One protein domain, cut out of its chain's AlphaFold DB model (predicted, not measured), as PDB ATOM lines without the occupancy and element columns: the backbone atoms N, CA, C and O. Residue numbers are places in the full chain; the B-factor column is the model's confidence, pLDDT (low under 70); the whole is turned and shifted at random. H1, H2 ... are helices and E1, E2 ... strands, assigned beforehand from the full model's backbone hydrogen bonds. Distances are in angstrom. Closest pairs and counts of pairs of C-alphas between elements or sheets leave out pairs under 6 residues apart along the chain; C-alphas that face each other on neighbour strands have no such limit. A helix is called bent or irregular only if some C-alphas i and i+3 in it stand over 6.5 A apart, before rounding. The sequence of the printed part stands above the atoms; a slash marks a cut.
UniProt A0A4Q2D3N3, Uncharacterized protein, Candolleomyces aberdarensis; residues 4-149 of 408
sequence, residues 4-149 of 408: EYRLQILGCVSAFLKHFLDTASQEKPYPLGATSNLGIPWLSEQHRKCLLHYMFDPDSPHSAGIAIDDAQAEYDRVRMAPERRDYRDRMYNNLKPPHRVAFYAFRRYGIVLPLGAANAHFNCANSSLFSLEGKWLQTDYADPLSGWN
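This is residues 4 to 149 of the 408 residues of an uncharacterized protein of Candolleomyces aberdarensis (UniProt A0A4Q2D3N3). Two groups of helices lie toward opposite ends of a loose, elongated body: H1 and H2, loosely side by side and running opposite ways, with the short strand E1 in the loops at their end; and H3, H4 and H5, where H3 and H4 lead away from the first group and H5 folds back. The long unnamed stretch of residues 110 to 149 starts at H5, loops out into the space between the groups with about residues 121 to 135, and then comes back beside H3 and H5, where its last residues run out to the end of the printed part at Asn 149. The printed part has 146 residues, with five named helices and one named strand in the order H1, E1, H2, H3, H4, H5, and under half of its residues are in named elements. Its class is mostly helix. It is loose, with a radius of gyration of the C-alphas of 18.9 A, and spans 58 by 38 by 29 A, only just elongated.

H1, the longest helix, has residues 4 to 21 and is 26.1 A long, from C-alpha 4 at (140.560, 274.536, 168.344) to C-alpha 21 at (156.329, 292.120, 157.213). H2 has residues 45 to 53, 12.1 A, and E1 has residues 37 to 39, 6.7 A. H3 has residues 68 to 79, 15.9 A. H4, residues 82 to 93, 17.4 A, is irregular: C-alphas 83 and 86 are 7.6 A apart, against about 5 A in a regular helix. H5, residues 97 to 109, is 18.9 A long and ends with C-alpha 109 at (128.205, 283.304, 179.535).

H1 and H2 only just touch, with 3 pairs of C-alphas within 8 A, and H1 does so with residues 13 to 17 alone. Their closest C-alphas, of Val 13 and Leu 51, are 7.2 A apart, and they run opposite ways at a shallow tilt of 17 degrees. E1 pairs with no named strand, but its residues 37 to 38 are paired antiparallel with residues 30 to 31. H1 is apart from H3, H4 and H5. H3 and H5 are close but not clearly touching; their closest C-alphas, of Arg 79 and Arg 107, are 7.2 A apart, at a steep tilt of 47 degrees, opposite ways. H4 and H5 are also close but not clearly touching, with the C-alphas of Tyr 92 and Arg 100 closest at 5.9 A; their shallow tilt of 34 degrees, opposite ways, is only just short of steep. Every O i to N i+4 pair is within hydrogen-bond range in H1, H2, H3 and H5; in H4, 6 of 8 are.

The two C-alphas farthest apart, of Ala 24 and Pro 97, are 58.7 A apart. The printed part has no cut. The links H1 to E1 and H2 to H3 are long. Mean pLDDT of the printed part is 85.8, and residues 55 to 65 are under 70.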
ATOM      1  N   GLU A   4     140.207 274.992 169.691       81.56
ATOM      2  CA  GLU A   4     140.560 274.536 168.344       81.56
ATOM      3  C   GLU A   4     140.450 275.669 167.313       81.56
ATOM      4  O   GLU A   4     141.294 275.806 166.425       81.56
ATOM      5  N   TYR A   5     139.436 276.531 167.446       84.12
ATOM      6  CA  TYR A   5     139.283 277.700 166.575       84.12
ATOM      7  C   TYR A   5     140.361 278.748 166.830       84.12
ATOM      8  O   TYR A   5     140.722 279.487 165.914       84.12
ATOM      9  N   ARG A   6     140.920 278.789 168.041       79.25
ATOM     10  CA  ARG A   6     142.017 279.694 168.382       79.25
ATOM     11  C   ARG A   6     143.263 279.390 167.558       79.25
ATOM     12  O   ARG A   6     143.829 280.312 166.982       79.25
ATOM     13  N   LEU A   7     143.634 278.117 167.420       80.69
ATOM     14  CA  LEU A   7     144.775 277.704 166.591       80.69
ATOM     15  C   LEU A   7     144.573 278.051 165.109       80.69
ATOM     16  O   LEU A   7     145.503 278.501 164.441       80.69
ATOM     17  N   GLN A   8     143.350 277.900 164.593       86.50
ATOM     18  CA  GLN A   8     143.033 278.270 163.209       86.50
ATOM     19  C   GLN A   8     143.131 279.785 162.989       86.50
ATOM     20  O   GLN A   8     143.763 280.231 162.031       86.50
ATOM     21  N   ILE A   9     142.556 280.578 163.898       84.88
ATOM     22  CA  ILE A   9     142.638 282.043 163.860       84.88
ATOM     23  C   ILE A   9     144.098 282.491 163.962       84.88
ATOM     24  O   ILE A   9     144.533 283.320 163.164       84.88
ATOM     25  N   LEU A  10     144.873 281.895 164.871       83.44
ATOM     26  CA  LEU A  10     146.302 282.155 165.031       83.44
ATOM     27  C   LEU A  10     147.065 281.931 163.720       83.44
ATOM     28  O   LEU A  10     147.853 282.787 163.318       83.44
ATOM     29  N   GLY A  11     146.811 280.815 163.031       87.19
ATOM     30  CA  GLY A  11     147.415 280.529 161.730       87.19
ATOM     31  C   GLY A  11     147.076 281.593 160.681       87.19
ATOM     32  O   GLY A  11     147.970 282.098 160.001       87.19
ATOM     33  N   CYS A  12     145.804 281.995 160.594       88.94
ATOM     34  CA  CYS A  12     145.359 283.032 159.662       88.94
ATOM     35  C   CYS A  12     145.979 284.407 159.959       88.94
ATOM     36  O   CYS A  12     146.469 285.059 159.039       88.94
ATOM     37  N   VAL A  13     145.989 284.848 161.221       88.25
ATOM     38  CA  VAL A  13     146.560 286.154 161.596       88.25
ATOM     39  C   VAL A  13     148.086 286.144 161.451       88.25
ATOM     40  O   VAL A  13     148.649 287.123 160.971       88.25
ATOM     41  N   SER A  14     148.762 285.030 161.763       88.12
ATOM     42  CA  SER A  14     150.211 284.886 161.535       88.12
ATOM     43  C   SER A  14     150.565 285.026 160.057       88.12
ATOM     44  O   SER A  14     151.482 285.770 159.710       88.12
ATOM     45  N   ALA A  15     149.831 284.334 159.178       91.25
ATOM     46  CA  ALA A  15     150.029 284.421 157.733       91.25
ATOM     47  C   ALA A  15     149.784 285.847 157.219       91.25
ATOM     48  O   ALA A  15     150.575 286.369 156.434       91.25
ATOM     49  N   PHE A  16     148.731 286.494 157.723       91.19
ATOM     50  CA  PHE A  16     148.417 287.885 157.426       91.19
ATOM     51  C   PHE A  16     149.539 288.842 157.852       91.19
ATOM     52  O   PHE A  16     150.017 289.626 157.039       91.19
ATOM     53  N   LEU A  17     150.011 288.762 159.098       89.38
ATOM     54  CA  LEU A  17     151.100 289.610 159.590       89.38
ATOM     55  C   LEU A  17     152.395 289.367 158.815       89.38
ATOM     56  O   LEU A  17     153.055 290.327 158.429       89.38
ATOM     57  N   LYS A  18     152.736 288.103 158.536       90.00
ATOM     58  CA  LYS A  18     153.926 287.749 157.754       90.00
ATOM     59  C   LYS A  18     153.892 288.382 156.361       90.00
ATOM     60  O   LYS A  18     154.906 288.918 155.932       90.00
ATOM     61  N   HIS A  19     152.736 288.378 155.695       90.88
ATOM     62  CA  HIS A  19     152.565 289.001 154.377       90.88
ATOM     63  C   HIS A  19     152.926 290.493 154.377       90.88
ATOM     64  O   HIS A  19     153.560 290.965 153.438       90.88
ATOM     65  N   PHE A  20     152.571 291.229 155.434       86.50
ATOM     66  CA  PHE A  20     152.877 292.661 155.552       86.50
ATOM     67  C   PHE A  20     154.253 292.973 156.161       86.50
ATOM     68  O   PHE A  20     154.655 294.132 156.168       86.50
ATOM     69  N   LEU A  21     154.965 291.972 156.688       84.69
ATOM     70  CA  LEU A  21     156.329 292.120 157.213       84.69
ATOM     71  C   LEU A  21     157.403 291.705 156.202       84.69
ATOM     72  O   LEU A  21     158.554 292.113 156.328       84.69
ATOM     73  N   ASP A  22     157.047 290.875 155.225       84.56
ATOM     74  CA  ASP A  22     157.960 290.436 154.179       84.56
ATOM     75  C   ASP A  22     158.128 291.531 153.118       84.56
ATOM     76  O   ASP A  22     157.175 291.935 152.450       84.56
ATOM     77  N   THR A  23     159.371 291.973 152.923       78.19
ATOM     78  CA  THR A  23     159.754 292.970 151.915       78.19
ATOM     79  C   THR A  23     159.255 292.651 150.502       78.19
ATOM     80  O   THR A  23     158.988 293.569 149.735       78.19
ATOM     81  N   ALA A  24     159.078 291.372 150.149       76.44
ATOM     82  CA  ALA A  24     158.615 290.961 148.822       76.44
ATOM     83  C   ALA A  24     157.088 291.104 148.615       76.44
ATOM     84  O   ALA A  24     156.607 291.100 147.467       76.44
ATOM     85  N   SER A  25     156.317 291.201 149.704       78.56
ATOM     86  CA  SER A  25     154.847 291.227 149.682       78.56
ATOM     87  C   SER A  25     154.203 292.384 150.447       78.56
ATOM     88  O   SER A  25     153.007 292.593 150.265       78.56
ATOM     89  N   GLN A  26     154.958 293.160 151.230       75.62
ATOM     90  CA  GLN A  26     154.432 294.215 152.107       75.62
ATOM     91  C   GLN A  26     153.625 295.309 151.384       75.62
ATOM     92  O   GLN A  26     152.677 295.844 151.948       75.62
ATOM     93  N   GLU A  27     153.954 295.602 150.123       76.75
ATOM     94  CA  GLU A  27     153.250 296.592 149.288       76.75
ATOM     95  C   GLU A  27     152.052 295.990 148.534       76.75
ATOM     96  O   GLU A  27     151.266 296.698 147.904       76.75
ATOM     97  N   LYS A  28     151.877 294.663 148.583       85.56
ATOM     98  CA  LYS A  28     150.816 293.960 147.857       85.56
ATOM     99  C   LYS A  28     149.608 293.719 148.765       85.56
ATOM    100  O   LYS A  28     149.774 293.351 149.927       85.56
ATOM    101  N   PRO A  29     148.375 293.812 148.242       91.12
ATOM    102  CA  PRO A  29     147.187 293.376 148.970       91.12
ATOM    103  C   PRO A  29     147.271 291.901 149.403       91.12
ATOM    104  O   PRO A  29     147.738 291.050 148.645       91.12
ATOM    105  N   TYR A  30     146.764 291.586 150.596       93.25
ATOM    106  CA  TYR A  30     146.661 290.220 151.105       93.25
ATOM    107  C   TYR A  30     145.565 289.443 150.353       93.25
ATOM    108  O   TYR A  30     144.434 289.935 150.262       93.25
ATOM    109  N   PRO A  31     145.836 288.241 149.819       94.00
ATOM    110  CA  PRO A  31     144.842 287.475 149.075       94.00
ATOM    111  C   PRO A  31     143.772 286.877 150.003       94.00
ATOM    112  O   PRO A  31     144.074 286.208 150.986       94.00
ATOM    113  N   LEU A  32     142.496 287.063 149.653       93.25
ATOM    114  CA  LEU A  32     141.341 286.441 150.327       93.25
ATOM    115  C   LEU A  32     140.733 285.283 149.510       93.25
ATOM    116  O   LEU A  32     139.634 284.804 149.790       93.25
ATOM    117  N   GLY A  33     141.439 284.853 148.468       89.75
ATOM    118  CA  GLY A  33     141.015 283.866 147.486       89.75
ATOM    119  C   GLY A  33     141.735 284.111 146.163       89.75
ATOM    120  O   GLY A  33     142.689 284.881 146.108       89.75
ATOM    121  N   ALA A  34     141.259 283.484 145.087       91.44
ATOM    122  CA  ALA A  34     141.859 283.651 143.762       91.44
ATOM    123  C   ALA A  34     141.611 285.043 143.151       91.44
ATOM    124  O   ALA A  34     142.415 285.523 142.361       91.44
ATOM    125  N   THR A  35     140.492 285.684 143.503       94.50
ATOM    126  CA  THR A  35     140.012 286.913 142.847       94.50
ATOM    127  C   THR A  35     139.804 288.088 143.802       94.50
ATOM    128  O   THR A  35     139.620 289.212 143.341       94.50
ATOM    129  N   SER A  36     139.835 287.855 145.116       96.75
ATOM    130  CA  SER A  36     139.595 288.882 146.136       96.75
ATOM    131  C   SER A  36     140.838 289.176 146.963       96.75
ATOM    132  O   SER A  36     141.660 288.292 147.202       96.75
ATOM    133  N   ASN A  37     140.955 290.410 147.449       95.38
ATOM    134  CA  ASN A  37     142.100 290.857 148.238       95.38
ATOM    135  C   ASN A  37     141.737 291.908 149.297       95.38
ATOM    136  O   ASN A  37     140.687 292.545 149.222       95.38
ATOM    137  N   LEU A  38     142.628 292.085 150.273       94.19
ATOM    138  CA  LEU A  38     142.558 293.083 151.335       94.19
ATOM    139  C   LEU A  38     143.845 293.914 151.360       94.19
ATOM    140  O   LEU A  38     144.922 293.390 151.625       94.19
ATOM    141  N   GLY A  39     143.734 295.212 151.103       92.00
ATOM    142  CA  GLY A  39     144.830 296.167 151.249       92.00
ATOM    143  C   GLY A  39     144.701 296.992 152.528       92.00
ATOM    144  O   GLY A  39     143.607 297.458 152.856       92.00
ATOM    145  N   ILE A  40     145.832 297.228 153.199       89.94
ATOM    146  CA  ILE A  40     145.952 298.135 154.348       89.94
ATOM    147  C   ILE A  40     147.201 299.005 154.132       89.94
ATOM    148  O   ILE A  40     148.299 298.464 154.221       89.94
ATOM    149  N   PRO A  41     147.077 300.319 153.854       78.12
ATOM    150  CA  PRO A  41     148.233 301.156 153.506       78.12
ATOM    151  C   PRO A  41     149.218 301.313 154.664       78.12
ATOM    152  O   PRO A  41     150.416 301.437 154.448       78.12
ATOM    153  N   TRP A  42     148.719 301.311 155.903       78.00
ATOM    154  CA  TRP A  42     149.514 301.638 157.086       78.00
ATOM    155  C   TRP A  42     149.241 300.663 158.228       78.00
ATOM    156  O   TRP A  42     148.478 300.934 159.164       78.00
ATOM    157  N   LEU A  43     149.898 299.505 158.182       83.88
ATOM    158  CA  LEU A  43     149.916 298.585 159.314       83.88
ATOM    159  C   LEU A  43     150.970 299.030 160.342       83.88
ATOM    160  O   LEU A  43     152.090 298.520 160.375       83.88
ATOM    161  N   SER A  44     150.610 300.019 161.166       83.94
ATOM    162  CA  SER A  44     151.460 300.546 162.240       83.94
ATOM    163  C   SER A  44     151.867 299.471 163.257       83.94
ATOM    164  O   SER A  44     151.231 298.423 163.390       83.94
ATOM    165  N   GLU A  45     152.913 299.750 164.039       84.81
ATOM    166  CA  GLU A  45     153.323 298.875 165.142       84.81
ATOM    167  C   GLU A  45     152.194 298.655 166.158       84.81
ATOM    168  O   GLU A  45     152.027 297.544 166.653       84.81
ATOM    169  N   GLN A  46     151.373 299.676 166.419       84.62
ATOM    170  CA  GLN A  46     150.206 299.544 167.293       84.62
ATOM    171  C   GLN A  46     149.164 298.585 166.706       84.62
ATOM    172  O   GLN A  46     148.697 297.701 167.417       84.62
ATOM    173  N   HIS A  47     148.855 298.686 165.407       86.12
ATOM    174  CA  HIS A  47     147.954 297.731 164.753       86.12
ATOM    175  C   HIS A  47     148.485 296.299 164.868       86.12
ATOM    176  O   HIS A  47     147.725 295.381 165.173       86.12
ATOM    177  N   ARG A  48     149.799 296.105 164.686       85.44
ATOM    178  CA  ARG A  48     150.441 294.796 164.864       85.44
ATOM    179  C   ARG A  48     150.329 294.298 166.301       85.44
ATOM    180  O   ARG A  48     149.957 293.148 166.489       85.44
ATOM    181  N   LYS A  49     150.586 295.146 167.302       83.06
ATOM    182  CA  LYS A  49     150.409 294.797 168.723       83.06
ATOM    183  C   LYS A  49     148.975 294.357 169.022       83.06
ATOM    184  O   LYS A  49     148.796 293.342 169.681       83.06
ATOM    185  N   CYS A  50     147.970 295.046 168.481       83.75
ATOM    186  CA  CYS A  50     146.568 294.647 168.632       83.75
ATOM    187  C   CYS A  50     146.253 293.311 167.938       83.75
ATOM    188  O   CYS A  50     145.582 292.465 168.516       83.75
ATOM    189  N   LEU A  51     146.749 293.081 166.719       84.62
ATOM    190  CA  LEU A  51     146.539 291.805 166.023       84.62
ATOM    191  C   LEU A  51     147.230 290.641 166.740       84.62
ATOM    192  O   LEU A  51     146.641 289.573 166.876       84.62
ATOM    193  N   LEU A  52     148.443 290.864 167.250       78.75
ATOM    194  CA  LEU A  52     149.156 289.906 168.092       78.75
ATOM    195  C   LEU A  52     148.420 289.672 169.419       78.75
ATOM    196  O   LEU A  52     148.390 288.546 169.899       78.75
ATOM    197  N   HIS A  53     147.737 290.684 169.964       78.19
ATOM    198  CA  HIS A  53     146.875 290.507 171.134       78.19
ATOM    199  C   HIS A  53     145.781 289.461 170.928       78.19
ATOM    200  O   HIS A  53     145.511 288.647 171.810       78.19
ATOM    201  N   TYR A  54     145.221 289.400 169.721       72.50
ATOM    202  CA  TYR A  54     144.223 288.394 169.360       72.50
ATOM    203  C   TYR A  54     144.804 286.978 169.226       72.50
ATOM    204  O   TYR A  54     144.054 286.010 169.132       72.50
ATOM    205  N   MET A  55     146.131 286.857 169.214       68.56
ATOM    206  CA  MET A  55     146.877 285.617 169.010       68.56
ATOM    207  C   MET A  55     147.413 285.011 170.320       68.56
ATOM    208  O   MET A  55     147.886 283.876 170.302       68.56
ATOM    209  N   PHE A  56     147.352 285.726 171.448       69.06
ATOM    210  CA  PHE A  56     148.100 285.365 172.658       69.06
ATOM    211  C   PHE A  56     147.512 284.231 173.493       69.06
ATOM    212  O   PHE A  56     146.297 284.023 173.531       69.06
ATOM    213  N   ASP A  57     148.427 283.503 174.144       59.41
ATOM    214  CA  ASP A  57     148.208 282.383 175.060       59.41
ATOM    215  C   ASP A  57     148.645 282.747 176.472       59.41
ATOM    216  O   ASP A  57     149.828 283.048 176.632       59.41
ATOM    217  N   PRO A  58     147.755 282.719 177.481       55.19
ATOM    218  CA  PRO A  58     148.167 282.924 178.867       55.19
ATOM    219  C   PRO A  58     149.192 281.877 179.343       55.19
ATOM    220  O   PRO A  58     149.992 282.184 180.220       55.19
ATOM    221  N   ASP A  59     149.239 280.691 178.719       53.19
ATOM    222  CA  ASP A  59     150.206 279.630 179.044       53.19
ATOM    223  C   ASP A  59     151.571 279.797 178.340       53.19
ATOM    224  O   ASP A  59     152.501 279.022 178.570       53.19
ATOM    225  N   SER A  60     151.730 280.816 177.482       50.72
ATOM    226  CA  SER A  60     153.002 281.111 176.816       50.72
ATOM    227  C   SER A  60     153.817 282.132 177.623       50.72
ATOM    228  O   SER A  60     153.382 283.275 177.777       50.72
ATOM    229  N   PRO A  61     155.049 281.804 178.060       41.78
ATOM    230  CA  PRO A  61     155.880 282.675 178.904       41.78
ATOM    231  C   PRO A  61     156.333 283.983 178.225       41.78
ATOM    232  O   PRO A  61     156.985 284.818 178.852       41.78
ATOM    233  N   HIS A  62     156.000 284.182 176.947       43.44
ATOM    234  CA  HIS A  62     156.355 285.366 176.162       43.44
ATOM    235  C   HIS A  62     155.135 286.164 175.675       43.44
ATOM    236  O   HIS A  62     155.290 287.073 174.859       43.44
ATOM    237  N   SER A  63     153.921 285.830 176.132       52.50
ATOM    238  CA  SER A  63     152.682 286.383 175.583       52.50
ATOM    239  C   SER A  63     151.622 286.542 176.677       52.50
ATOM    240  O   SER A  63     151.109 285.561 177.198       52.50
ATOM    241  N   ALA A  64     151.270 287.779 177.031       53.91
ATOM    242  CA  ALA A  64     150.210 288.050 178.000       53.91
ATOM    243  C   ALA A  64     148.834 287.933 177.317       53.91
ATOM    244  O   ALA A  64     148.266 288.921 176.846       53.91
ATOM    245  N   GLY A  65     148.323 286.706 177.193       63.03
ATOM    246  CA  GLY A  65     146.893 286.475 176.979       63.03
ATOM    247  C   GLY A  65     146.123 286.699 178.283       63.03
ATOM    248  O   GLY A  65     146.699 286.604 179.363       63.03
ATOM    249  N   ILE A  66     144.825 286.992 178.202       77.00
ATOM    250  CA  ILE A  66     143.982 287.041 179.401       77.00
ATOM    251  C   ILE A  66     143.591 285.611 179.800       77.00
ATOM    252  O   ILE A  66     143.046 284.863 178.982       77.00
ATOM    253  N   ALA A  67     143.899 285.212 181.036       81.69
ATOM    254  CA  ALA A  67     143.451 283.931 181.572       81.69
ATOM    255  C   ALA A  67     141.917 283.897 181.637       81.69
ATOM    256  O   ALA A  67     141.270 284.938 181.763       81.69
ATOM    257  N   ILE A  68     141.311 282.711 181.536       83.62
ATOM    258  CA  ILE A  68     139.844 282.604 181.503       83.62
ATOM    259  C   ILE A  68     139.188 283.173 182.767       83.62
ATOM    260  O   ILE A  68     138.163 283.846 182.663       83.62
ATOM    261  N   ASP A  69     139.813 282.978 183.928       87.75
ATOM    262  CA  ASP A  69     139.310 283.487 185.205       87.75
ATOM    263  C   ASP A  69     139.401 285.018 185.273       87.75
ATOM    264  O   ASP A  69     138.439 285.674 185.674       87.75
ATOM    265  N   ASP A  70     140.499 285.605 184.787       89.38
ATOM    266  CA  ASP A  70     140.657 287.062 184.692       89.38
ATOM    267  C   ASP A  70     139.659 287.671 183.699       89.38
ATOM    268  O   ASP A  70     139.054 288.715 183.959       89.38
ATOM    269  N   ALA A  71     139.437 286.996 182.568       89.56
ATOM    270  CA  ALA A  71     138.461 287.400 181.564       89.56
ATOM    271  C   ALA A  71     137.037 287.372 182.123       89.56
ATOM    272  O   ALA A  71     136.267 288.305 181.885       89.56
ATOM    273  N   GLN A  72     136.695 286.328 182.881       90.19
ATOM    274  CA  GLN A  72     135.404 286.207 183.547       90.19
ATOM    275  C   GLN A  72     135.240 287.283 184.629       90.19
ATOM    276  O   GLN A  72     134.205 287.945 184.670       90.19
ATOM    277  N   ALA A  73     136.268 287.527 185.446       93.00
ATOM    278  CA  ALA A  73     136.240 288.559 186.478       93.00
ATOM    279  C   ALA A  73     136.025 289.959 185.886       93.00
ATOM    280  O   ALA A  73     135.204 290.730 186.383       93.00
ATOM    281  N   GLU A  74     136.717 290.290 184.795       93.94
ATOM    282  CA  GLU A  74     136.554 291.572 184.112       93.94
ATOM    283  C   GLU A  74     135.195 291.679 183.394       93.94
ATOM    284  O   GLU A  74     134.556 292.738 183.425       93.94
ATOM    285  N   TYR A  75     134.712 290.585 182.797       91.69
ATOM    286  CA  TYR A  75     133.369 290.516 182.224       91.69
ATOM    287  C   TYR A  75     132.300 290.792 183.292       91.69
ATOM    288  O   TYR A  75     131.442 291.657 183.094       91.69
ATOM    289  N   ASP A  76     132.386 290.132 184.448       92.19
ATOM    290  CA  ASP A  76     131.457 290.309 185.566       92.19
ATOM    291  C   ASP A  76     131.563 291.704 186.185       92.19
ATOM    292  O   ASP A  76     130.534 292.327 186.471       92.19
ATOM    293  N   ARG A  77     132.780 292.255 186.300       93.94
ATOM    294  CA  ARG A  77     133.008 293.627 186.775       93.94
ATOM    295  C   ARG A  77     132.187 294.641 185.983       93.94
ATOM    296  O   ARG A  77     131.649 295.568 186.577       93.94
ATOM    297  N   VAL A  78     132.069 294.475 184.663       92.00
ATOM    298  CA  VAL A  78     131.287 295.386 183.811       92.00
ATOM    299  C   VAL A  78     129.815 294.975 183.740       92.00
ATOM    300  O   VAL A  78     128.918 295.804 183.902       92.00
ATOM    301  N   ARG A  79     129.527 293.696 183.484       89.00
ATOM    302  CA  ARG A  79     128.168 293.214 183.183       89.00
ATOM    303  C   ARG A  79     127.298 293.056 184.421       89.00
ATOM    304  O   ARG A  79     126.078 293.233 184.307       89.00
ATOM    305  N   MET A  80     127.904 292.748 185.565       89.25
ATOM    306  CA  MET A  80     127.240 292.415 186.827       89.25
ATOM    307  C   MET A  80     127.464 293.460 187.927       89.25
ATOM    308  O   MET A  80     126.916 293.305 189.018       89.25
ATOM    309  N   ALA A  81     128.141 294.572 187.610       92.00
ATOM    310  CA  ALA A  81     128.334 295.741 188.471       92.00
ATOM    311  C   ALA A  81     127.079 296.075 189.315       92.00
ATOM    312  O   ALA A  81     125.996 296.269 188.732       92.00
ATOM    313  N   PRO A  82     127.156 296.111 190.659       92.62
ATOM    314  CA  PRO A  82     126.001 296.374 191.521       92.62
ATOM    315  C   PRO A  82     125.289 297.697 191.208       92.62
ATOM    316  O   PRO A  82     124.060 297.740 191.141       92.62
ATOM    317  N   GLU A  83     126.047 298.751 190.910       92.00
ATOM    318  CA  GLU A  83     125.566 300.089 190.555       92.00
ATOM    319  C   GLU A  83     124.781 300.128 189.232       92.00
ATOM    320  O   GLU A  83     124.032 301.067 188.967       92.00
ATOM    321  N   ARG A  84     124.897 299.081 188.405       89.94
ATOM    322  CA  ARG A  84     124.171 298.934 187.132       89.94
ATOM    323  C   ARG A  84     122.917 298.065 187.243       89.94
ATOM    324  O   ARG A  84     122.266 297.804 186.232       89.94
ATOM    325  N   ARG A  85     122.546 297.623 188.452       90.38
ATOM    326  CA  ARG A  85     121.387 296.744 188.682       90.38
ATOM    327  C   ARG A  85     120.082 297.314 188.128       90.38
ATOM    328  O   ARG A  85     119.397 296.608 187.400       90.38
ATOM    329  N   ASP A  86     119.775 298.579 188.404       88.06
ATOM    330  CA  ASP A  86     118.537 299.217 187.929       88.06
ATOM    331  C   ASP A  86     118.433 299.209 186.391       88.06
ATOM    332  O   ASP A  86     117.388 298.865 185.839       88.06
ATOM    333  N   TYR A  87     119.534 299.471 185.677       85.81
ATOM    334  CA  TYR A  87     119.562 299.386 184.212       85.81
ATOM    335  C   TYR A  87     119.268 297.968 183.705       85.81
ATOM    336  O   TYR A  87     118.507 297.805 182.747       85.81
ATOM    337  N   ARG A  88     119.829 296.940 184.355       88.31
ATOM    338  CA  ARG A  88     119.550 295.533 184.020       88.31
ATOM    339  C   ARG A  88     118.097 295.166 184.296       88.31
ATOM    340  O   ARG A  88     117.445 294.587 183.431       88.31
ATOM    341  N   ASP A  89     117.573 295.540 185.456       88.50
ATOM    342  CA  ASP A  89     116.199 295.223 185.851       88.50
ATOM    343  C   ASP A  89     115.194 295.890 184.893       88.50
ATOM    344  O   ASP A  89     114.255 295.244 184.425       88.50
ATOM    345  N   ARG A  90     115.445 297.142 184.481       85.44
ATOM    346  CA  ARG A  90     114.649 297.845 183.453       85.44
ATOM    347  C   ARG A  90     114.695 297.163 182.086       85.44
ATOM    348  O   ARG A  90     113.686 297.162 181.378       85.44
ATOM    349  N   MET A  91     115.840 296.602 181.701       85.94
ATOM    350  CA  MET A  91     115.968 295.817 180.472       85.94
ATOM    351  C   MET A  91     115.083 294.565 180.555       85.94
ATOM    352  O   MET A  91     114.218 294.382 179.701       85.94
ATOM    353  N   TYR A  92     115.220 293.754 181.611       89.31
ATOM    354  CA  TYR A  92     114.446 292.517 181.775       89.31
ATOM    355  C   TYR A  92     112.943 292.747 181.938       89.31
ATOM    356  O   TYR A  92     112.151 291.957 181.421       89.31
ATOM    357  N   ASN A  93     112.535 293.828 182.607       85.88
ATOM    358  CA  ASN A  93     111.127 294.146 182.854       85.88
ATOM    359  C   ASN A  93     110.293 294.176 181.561       85.88
ATOM    360  O   ASN A  93     109.142 293.751 181.540       85.88
ATOM    361  N   ASN A  94     110.908 294.620 180.467       84.06
ATOM    362  CA  ASN A  94     110.264 294.798 179.169       84.06
ATOM    363  C   ASN A  94     110.178 293.523 178.321       84.06
ATOM    364  O   ASN A  94     109.504 293.518 177.292       84.06
ATOM    365  N   LEU A  95     110.852 292.452 178.740       91.88
ATOM    366  CA  LEU A  95     110.928 291.199 178.001       91.88
ATOM    367  C   LEU A  95     109.832 290.226 178.447       91.88
ATOM    368  O   LEU A  95     109.511 290.141 179.637       91.88
ATOM    369  N   LYS A  96     109.317 289.428 177.504       94.56
ATOM    370  CA  LYS A  96     108.515 288.230 177.804       94.56
ATOM    371  C   LYS A  96     109.349 287.251 178.652       94.56
ATOM    372  O   LYS A  96     110.563 287.176 178.435       94.56
ATOM    373  N   PRO A  97     108.736 286.463 179.557       95.31
ATOM    374  CA  PRO A  97     109.477 285.580 180.459       95.31
ATOM    375  C   PRO A  97     110.500 284.654 179.772       95.31
ATOM    376  O   PRO A  97     111.636 284.627 180.240       95.31
ATOM    377  N   PRO A  98     110.201 283.987 178.637       95.25
ATOM    378  CA  PRO A  98     111.191 283.136 177.969       95.25
ATOM    379  C   PRO A  98     112.399 283.914 177.426       95.25
ATOM    380  O   PRO A  98     113.540 283.503 177.617       95.25
ATOM    381  N   HIS A  99     112.185 285.100 176.850       96.31
ATOM    382  CA  HIS A  99     113.287 285.946 176.380       96.31
ATOM    383  C   HIS A  99     114.170 286.445 177.527       96.31
ATOM    384  O   HIS A  99     115.369 286.624 177.330       96.31
ATOM    385  N   ARG A 100     113.626 286.632 178.740       95.31
ATOM    386  CA  ARG A 100     114.457 286.947 179.917       95.31
ATOM    387  C   ARG A 100     115.470 285.840 180.188       95.31
ATOM    388  O   ARG A 100     116.602 286.159 180.529       95.31
ATOM    389  N   VAL A 101     115.087 284.575 179.999       95.00
ATOM    390  CA  VAL A 101     115.989 283.423 180.158       95.00
ATOM    391  C   VAL A 101     117.102 283.467 179.113       95.00
ATOM    392  O   VAL A 101     118.269 283.359 179.481       95.00
ATOM    393  N   ALA A 102     116.771 283.712 177.842       95.06
ATOM    394  CA  ALA A 102     117.765 283.835 176.774       95.06
ATOM    395  C   ALA A 102     118.748 285.000 177.024       95.06
ATOM    396  O   ALA A 102     119.963 284.812 176.971       95.06
ATOM    397  N   PHE A 103     118.238 286.184 177.386       94.19
ATOM    398  CA  PHE A 103     119.057 287.347 177.767       94.19
ATOM    399  C   PHE A 103     119.913 287.077 178.998       94.19
ATOM    400  O   PHE A 103     121.068 287.491 179.049       94.19
ATOM    401  N   TYR A 104     119.370 286.397 180.003       92.44
ATOM    402  CA  TYR A 104     120.128 286.018 181.189       92.44
ATOM    403  C   TYR A 104     121.262 285.046 180.847       92.44
ATOM    404  O   TYR A 104     122.393 285.277 181.263       92.44
ATOM    405  N   ALA A 105     120.997 284.013 180.043       92.44
ATOM    406  CA  ALA A 105     122.013 283.057 179.614       92.44
ATOM    407  C   ALA A 105     123.133 283.738 178.813       92.44
ATOM    408  O   ALA A 105     124.307 283.583 179.155       92.44
ATOM    409  N   PHE A 106     122.791 284.563 177.815       92.19
ATOM    410  CA  PHE A 106     123.785 285.325 177.058       92.19
ATOM    411  C   PHE A 106     124.599 286.252 177.967       92.19
ATOM    412  O   PHE A 106     125.820 286.281 177.871       92.19
ATOM    413  N   ARG A 107     123.958 286.983 178.885       90.62
ATOM    414  CA  ARG A 107     124.666 287.896 179.796       90.62
ATOM    415  C   ARG A 107     125.484 287.201 180.873       90.62
ATOM    416  O   ARG A 107     126.310 287.862 181.486       90.62
ATOM    417  N   ARG A 108     125.230 285.924 181.143       87.25
ATOM    418  CA  ARG A 108     126.015 285.131 182.088       87.25
ATOM    419  C   ARG A 108     127.257 284.541 181.432       87.25
ATOM    420  O   ARG A 108     128.304 284.519 182.060       87.25
ATOM    421  N   TYR A 109     127.133 284.056 180.198       85.94
ATOM    422  CA  TYR A 109     128.205 283.304 179.535       85.94
ATOM    423  C   TYR A 109     128.906 284.072 178.407       85.94
ATOM    424  O   TYR A 109     129.984 283.683 177.977       85.94
ATOM    425  N   GLY A 110     128.293 285.125 177.864       88.31
ATOM    426  CA  GLY A 110     128.795 285.860 176.698       88.31
ATOM    427  C   GLY A 110     128.772 285.066 175.386       88.31
ATOM    428  O   GLY A 110     129.396 285.479 174.409       88.31
ATOM    429  N   ILE A 111     128.074 283.927 175.344       90.44
ATOM    430  CA  ILE A 111     128.068 282.997 174.211       90.44
ATOM    431  C   ILE A 111     126.773 283.153 173.407       90.44
ATOM    432  O   ILE A 111     125.677 283.067 173.957       90.44
ATOM    433  N   VAL A 112     126.905 283.333 172.090       93.25
ATOM    434  CA  VAL A 112     125.783 283.314 171.141       93.25
ATOM    435  C   VAL A 112     125.681 281.913 170.540       93.25
ATOM    436  O   VAL A 112     126.361 281.590 169.566       93.25
ATOM    437  N   LEU A 113     124.853 281.077 171.160       92.62
ATOM    438  CA  LEU A 113     124.512 279.724 170.725       92.62
ATOM    439  C   LEU A 113     123.040 279.443 171.038       92.62
ATOM    440  O   LEU A 113     122.488 280.087 171.934       92.62
ATOM    441  N   PRO A 114     122.430 278.444 170.376       94.50
ATOM    442  CA  PRO A 114     121.168 277.893 170.841       94.50
ATOM    443  C   PRO A 114     121.280 277.393 172.287       94.50
ATOM    444  O   PRO A 114     122.269 276.751 172.640       94.50
ATOM    445  N   LEU A 115     120.263 277.638 173.113       89.75
ATOM    446  CA  LEU A 115     120.274 277.332 174.552       89.75
ATOM    447  C   LEU A 115     120.551 275.853 174.868       89.75
ATOM    448  O   LEU A 115     121.156 275.545 175.890       89.75
ATOM    449  N   GLY A 116     120.111 274.939 173.999       87.50
ATOM    450  CA  GLY A 116     120.345 273.499 174.146       87.50
ATOM    451  C   GLY A 116     121.688 273.009 173.596       87.50
ATOM    452  O   GLY A 116     121.970 271.814 173.670       87.50
ATOM    453  N   ALA A 117     122.504 273.881 173.001       91.56
ATOM    454  CA  ALA A 117     123.779 273.485 172.420       91.56
ATOM    455  C   ALA A 117     124.825 273.214 173.509       91.56
ATOM    456  O   ALA A 117     124.947 273.957 174.484       91.56
ATOM    457  N   ALA A 118     125.637 272.172 173.311       90.31
ATOM    458  CA  ALA A 118     126.782 271.915 174.172       90.31
ATOM    459  C   ALA A 118     127.746 273.109 174.123       90.31
ATOM    460  O   ALA A 118     128.171 273.521 173.047       90.31
ATOM    461  N   ASN A 119     128.118 273.641 175.285       89.31
ATOM    462  CA  ASN A 119     129.010 274.796 175.399       89.31
ATOM    463  C   ASN A 119     130.306 274.485 176.163       89.31
ATOM    464  O   ASN A 119     131.156 275.359 176.274       89.31
ATOM    465  N   ALA A 120     130.498 273.248 176.638       88.44
ATOM    466  CA  ALA A 120     131.673 272.846 177.420       88.44
ATOM    467  C   ALA A 120     133.009 273.072 176.687       88.44
ATOM    468  O   ALA A 120     134.042 273.275 177.312       88.44
ATOM    469  N   HIS A 121     132.980 273.074 175.354       87.12
ATOM    470  CA  HIS A 121     134.145 273.345 174.522       87.12
ATOM    471  C   HIS A 121     134.441 274.846 174.362       87.12
ATOM    472  O   HIS A 121     135.466 275.190 173.801       87.12
ATOM    473  N   PHE A 122     133.600 275.767 174.854       87.25
ATOM    474  CA  PHE A 122     133.884 277.209 174.877       87.25
ATOM    475  C   PHE A 122     134.742 277.569 176.096       87.25
ATOM    476  O   PHE A 122     134.300 278.262 177.005       87.25
ATOM    477  N   ASN A 123     135.985 277.100 176.090       83.38
ATOM    478  CA  ASN A 123     136.905 277.102 177.228       83.38
ATOM    479  C   ASN A 123     138.061 278.114 177.114       83.38
ATOM    480  O   ASN A 123     138.991 278.078 177.914       83.38
ATOM    481  N   CYS A 124     138.025 279.025 176.139       82.69
ATOM    482  CA  CYS A 124     138.985 280.126 176.022       82.69
ATOM    483  C   CYS A 124     138.272 281.477 175.900       82.69
ATOM    484  O   CYS A 124     137.237 281.585 175.234       82.69
ATOM    485  N   ALA A 125     138.848 282.535 176.470       85.56
ATOM    486  CA  ALA A 125     138.382 283.896 176.229       85.56
ATOM    487  C   ALA A 125     138.589 284.294 174.754       85.56
ATOM    488  O   ALA A 125     139.521 283.834 174.098       85.56
ATOM    489  N   ASN A 126     137.713 285.151 174.220       86.81
ATOM    490  CA  ASN A 126     138.005 285.840 172.963       86.81
ATOM    491  C   ASN A 126     138.773 287.128 173.284       86.81
ATOM    492  O   ASN A 126     138.151 288.137 173.623       86.81
ATOM    493  N   SER A 127     140.102 287.097 173.156       85.50
ATOM    494  CA  SER A 127     140.977 288.239 173.457       85.50
ATOM    495  C   SER A 127     140.635 289.492 172.644       85.50
ATOM    496  O   SER A 127     140.916 290.596 173.088       85.50
ATOM    497  N   SER A 128     139.941 289.374 171.502       85.62
ATOM    498  CA  SER A 128     139.509 290.547 170.726       85.62
ATOM    499  C   SER A 128     138.448 291.412 171.415       85.62
ATOM    500  O   SER A 128     138.072 292.455 170.887       85.62
ATOM    501  N   LEU A 129     137.902 290.958 172.546       89.19
ATOM    502  CA  LEU A 129     136.932 291.698 173.355       89.19
ATOM    503  C   LEU A 129     137.586 292.434 174.535       89.19
ATOM    504  O   LEU A 129     136.884 293.127 175.276       89.19
ATOM    505  N   PHE A 130     138.904 292.301 174.694       89.75
ATOM    506  CA  PHE A 130     139.677 292.870 175.790       89.75
ATOM    507  C   PHE A 130     140.779 293.804 175.266       89.75
ATOM    508  O   PHE A 130     141.236 293.683 174.129       89.75
ATOM    509  N   SER A 131     141.161 294.788 176.080       89.50
ATOM    510  CA  SER A 131     142.307 295.659 175.821       89.50
ATOM    511  C   SER A 131     143.617 294.897 176.021       89.50
ATOM    512  O   SER A 131     143.629 293.799 176.578       89.50
ATOM    513  N   LEU A 132     144.742 295.512 175.643       84.38
ATOM    514  CA  LEU A 132     146.074 294.941 175.885       84.38
ATOM    515  C   LEU A 132     146.341 294.685 177.379       84.38
ATOM    516  O   LEU A 132     147.088 293.781 177.729       84.38
ATOM    517  N   GLU A 133     145.695 295.457 178.251       86.25
ATOM    518  CA  GLU A 133     145.741 295.357 179.712       86.25
ATOM    519  C   GLU A 133     144.662 294.415 180.277       86.25
ATOM    520  O   GLU A 133     144.420 294.396 181.485       86.25
ATOM    521  N   GLY A 134     143.959 293.676 179.414       87.31
ATOM    522  CA  GLY A 134     142.917 292.734 179.803       87.31
ATOM    523  C   GLY A 134     141.605 293.391 180.239       87.31
ATOM    524  O   GLY A 134     140.831 292.766 180.956       87.31
ATOM    525  N   LYS A 135     141.328 294.644 179.847       91.56
ATOM    526  CA  LYS A 135     140.074 295.336 180.202       91.56
ATOM    527  C   LYS A 135     138.972 295.089 179.188       91.56
ATOM    528  O   LYS A 135     139.211 295.162 177.991       91.56
ATOM    529  N   TRP A 136     137.753 294.837 179.655       92.00
ATOM    530  CA  TRP A 136     136.616 294.573 178.776       92.00
ATOM    531  C   TRP A 136     136.274 295.824 177.959       92.00
ATOM    532  O   TRP A 136     136.024 296.892 178.517       92.00
ATOM    533  N   LEU A 137     136.269 295.692 176.629       92.56
ATOM    534  CA  LEU A 137     136.153 296.833 175.711       92.56
ATOM    535  C   LEU A 137     134.709 297.259 175.421       92.56
ATOM    536  O   LEU A 137     134.492 298.328 174.851       92.56
ATOM    537  N   GLN A 138     133.712 296.439 175.763       92.38
ATOM    538  CA  GLN A 138     132.312 296.758 175.471       92.38
ATOM    539  C   GLN A 138     131.606 297.409 176.662       92.38
ATOM    540  O   GLN A 138     131.982 297.241 177.819       92.38
ATOM    541  N   THR A 139     130.504 298.101 176.390       90.81
ATOM    542  CA  THR A 139     129.624 298.608 177.446       90.81
ATOM    543  C   THR A 139     128.849 297.476 178.125       90.81
ATOM    544  O   THR A 139     128.668 296.381 177.583       90.81
ATOM    545  N   ASP A 140     128.326 297.751 179.319       88.81
ATOM    546  CA  ASP A 140     127.518 296.803 180.089       88.81
ATOM    547  C   ASP A 140     126.206 296.425 179.386       88.81
ATOM    548  O   ASP A 140     125.668 295.341 179.621       88.81
ATOM    549  N   TYR A 141     125.689 297.284 178.508       87.25
ATOM    550  CA  TYR A 141     124.467 297.062 177.734       87.25
ATOM    551  C   TYR A 141     124.714 296.609 176.287       87.25
ATOM    552  O   TYR A 141     123.756 296.515 175.525       87.25
ATOM    553  N   ALA A 142     125.957 296.312 175.893       90.44
ATOM    554  CA  ALA A 142     126.241 295.817 174.549       90.44
ATOM    555  C   ALA A 142     125.499 294.495 174.278       90.44
ATOM    556  O   ALA A 142     125.584 293.551 175.073       90.44
ATOM    557  N   ASP A 143     124.785 294.420 173.158       91.94
ATOM    558  CA  ASP A 143     123.973 293.263 172.785       91.94
ATOM    559  C   ASP A 143     124.172 292.945 171.294       91.94
ATOM    560  O   ASP A 143     123.945 293.835 170.468       91.94
ATOM    561  N   PRO A 144     124.581 291.714 170.929       93.00
ATOM    562  CA  PRO A 144     124.828 291.326 169.541       93.00
ATOM    563  C   PRO A 144     123.560 291.282 168.677       93.00
ATOM    564  O   PRO A 144     123.676 291.223 167.456       93.00
ATOM    565  N   LEU A 145     122.366 291.317 169.277       93.25
ATOM    566  CA  LEU A 145     121.094 291.468 168.568       93.25
ATOM    567  C   LEU A 145     120.908 292.896 168.023       93.25
ATOM    568  O   LEU A 145     120.133 293.112 167.091       93.25
ATOM    569  N   SER A 146     121.628 293.877 168.580       89.56
ATOM    570  CA  SER A 146     121.545 295.279 168.160       89.56
ATOM    571  C   SER A 146     121.974 295.452 166.704       89.56
ATOM    572  O   SER A 146     123.026 294.972 166.295       89.56
ATOM    573  N   GLY A 147     121.171 296.188 165.934       85.50
ATOM    574  CA  GLY A 147     121.434 296.466 164.519       85.50
ATOM    575  C   GLY A 147     120.839 295.445 163.546       85.50
ATOM    576  O   GLY A 147     120.814 295.714 162.348       85.50
ATOM    577  N   TRP A 148     120.300 294.323 164.032       92.12
ATOM    578  CA  TRP A 148     119.620 293.339 163.189       92.12
ATOM    579  C   TRP A 148     118.105 293.534 163.163       92.12
ATOM    580  O   TRP A 148     117.487 294.007 164.120       92.12
ATOM    581  N   ASN A 149     117.480 293.116 162.062       91.69
ATOM    582  CA  ASN A 149     116.033 292.976 161.998       91.69
ATOM    583  C   ASN A 149     115.608 291.732 162.798       91.69
ATOM    584  O   ASN A 149     115.784 290.604 162.343       91.69
TER     585      ASN A 149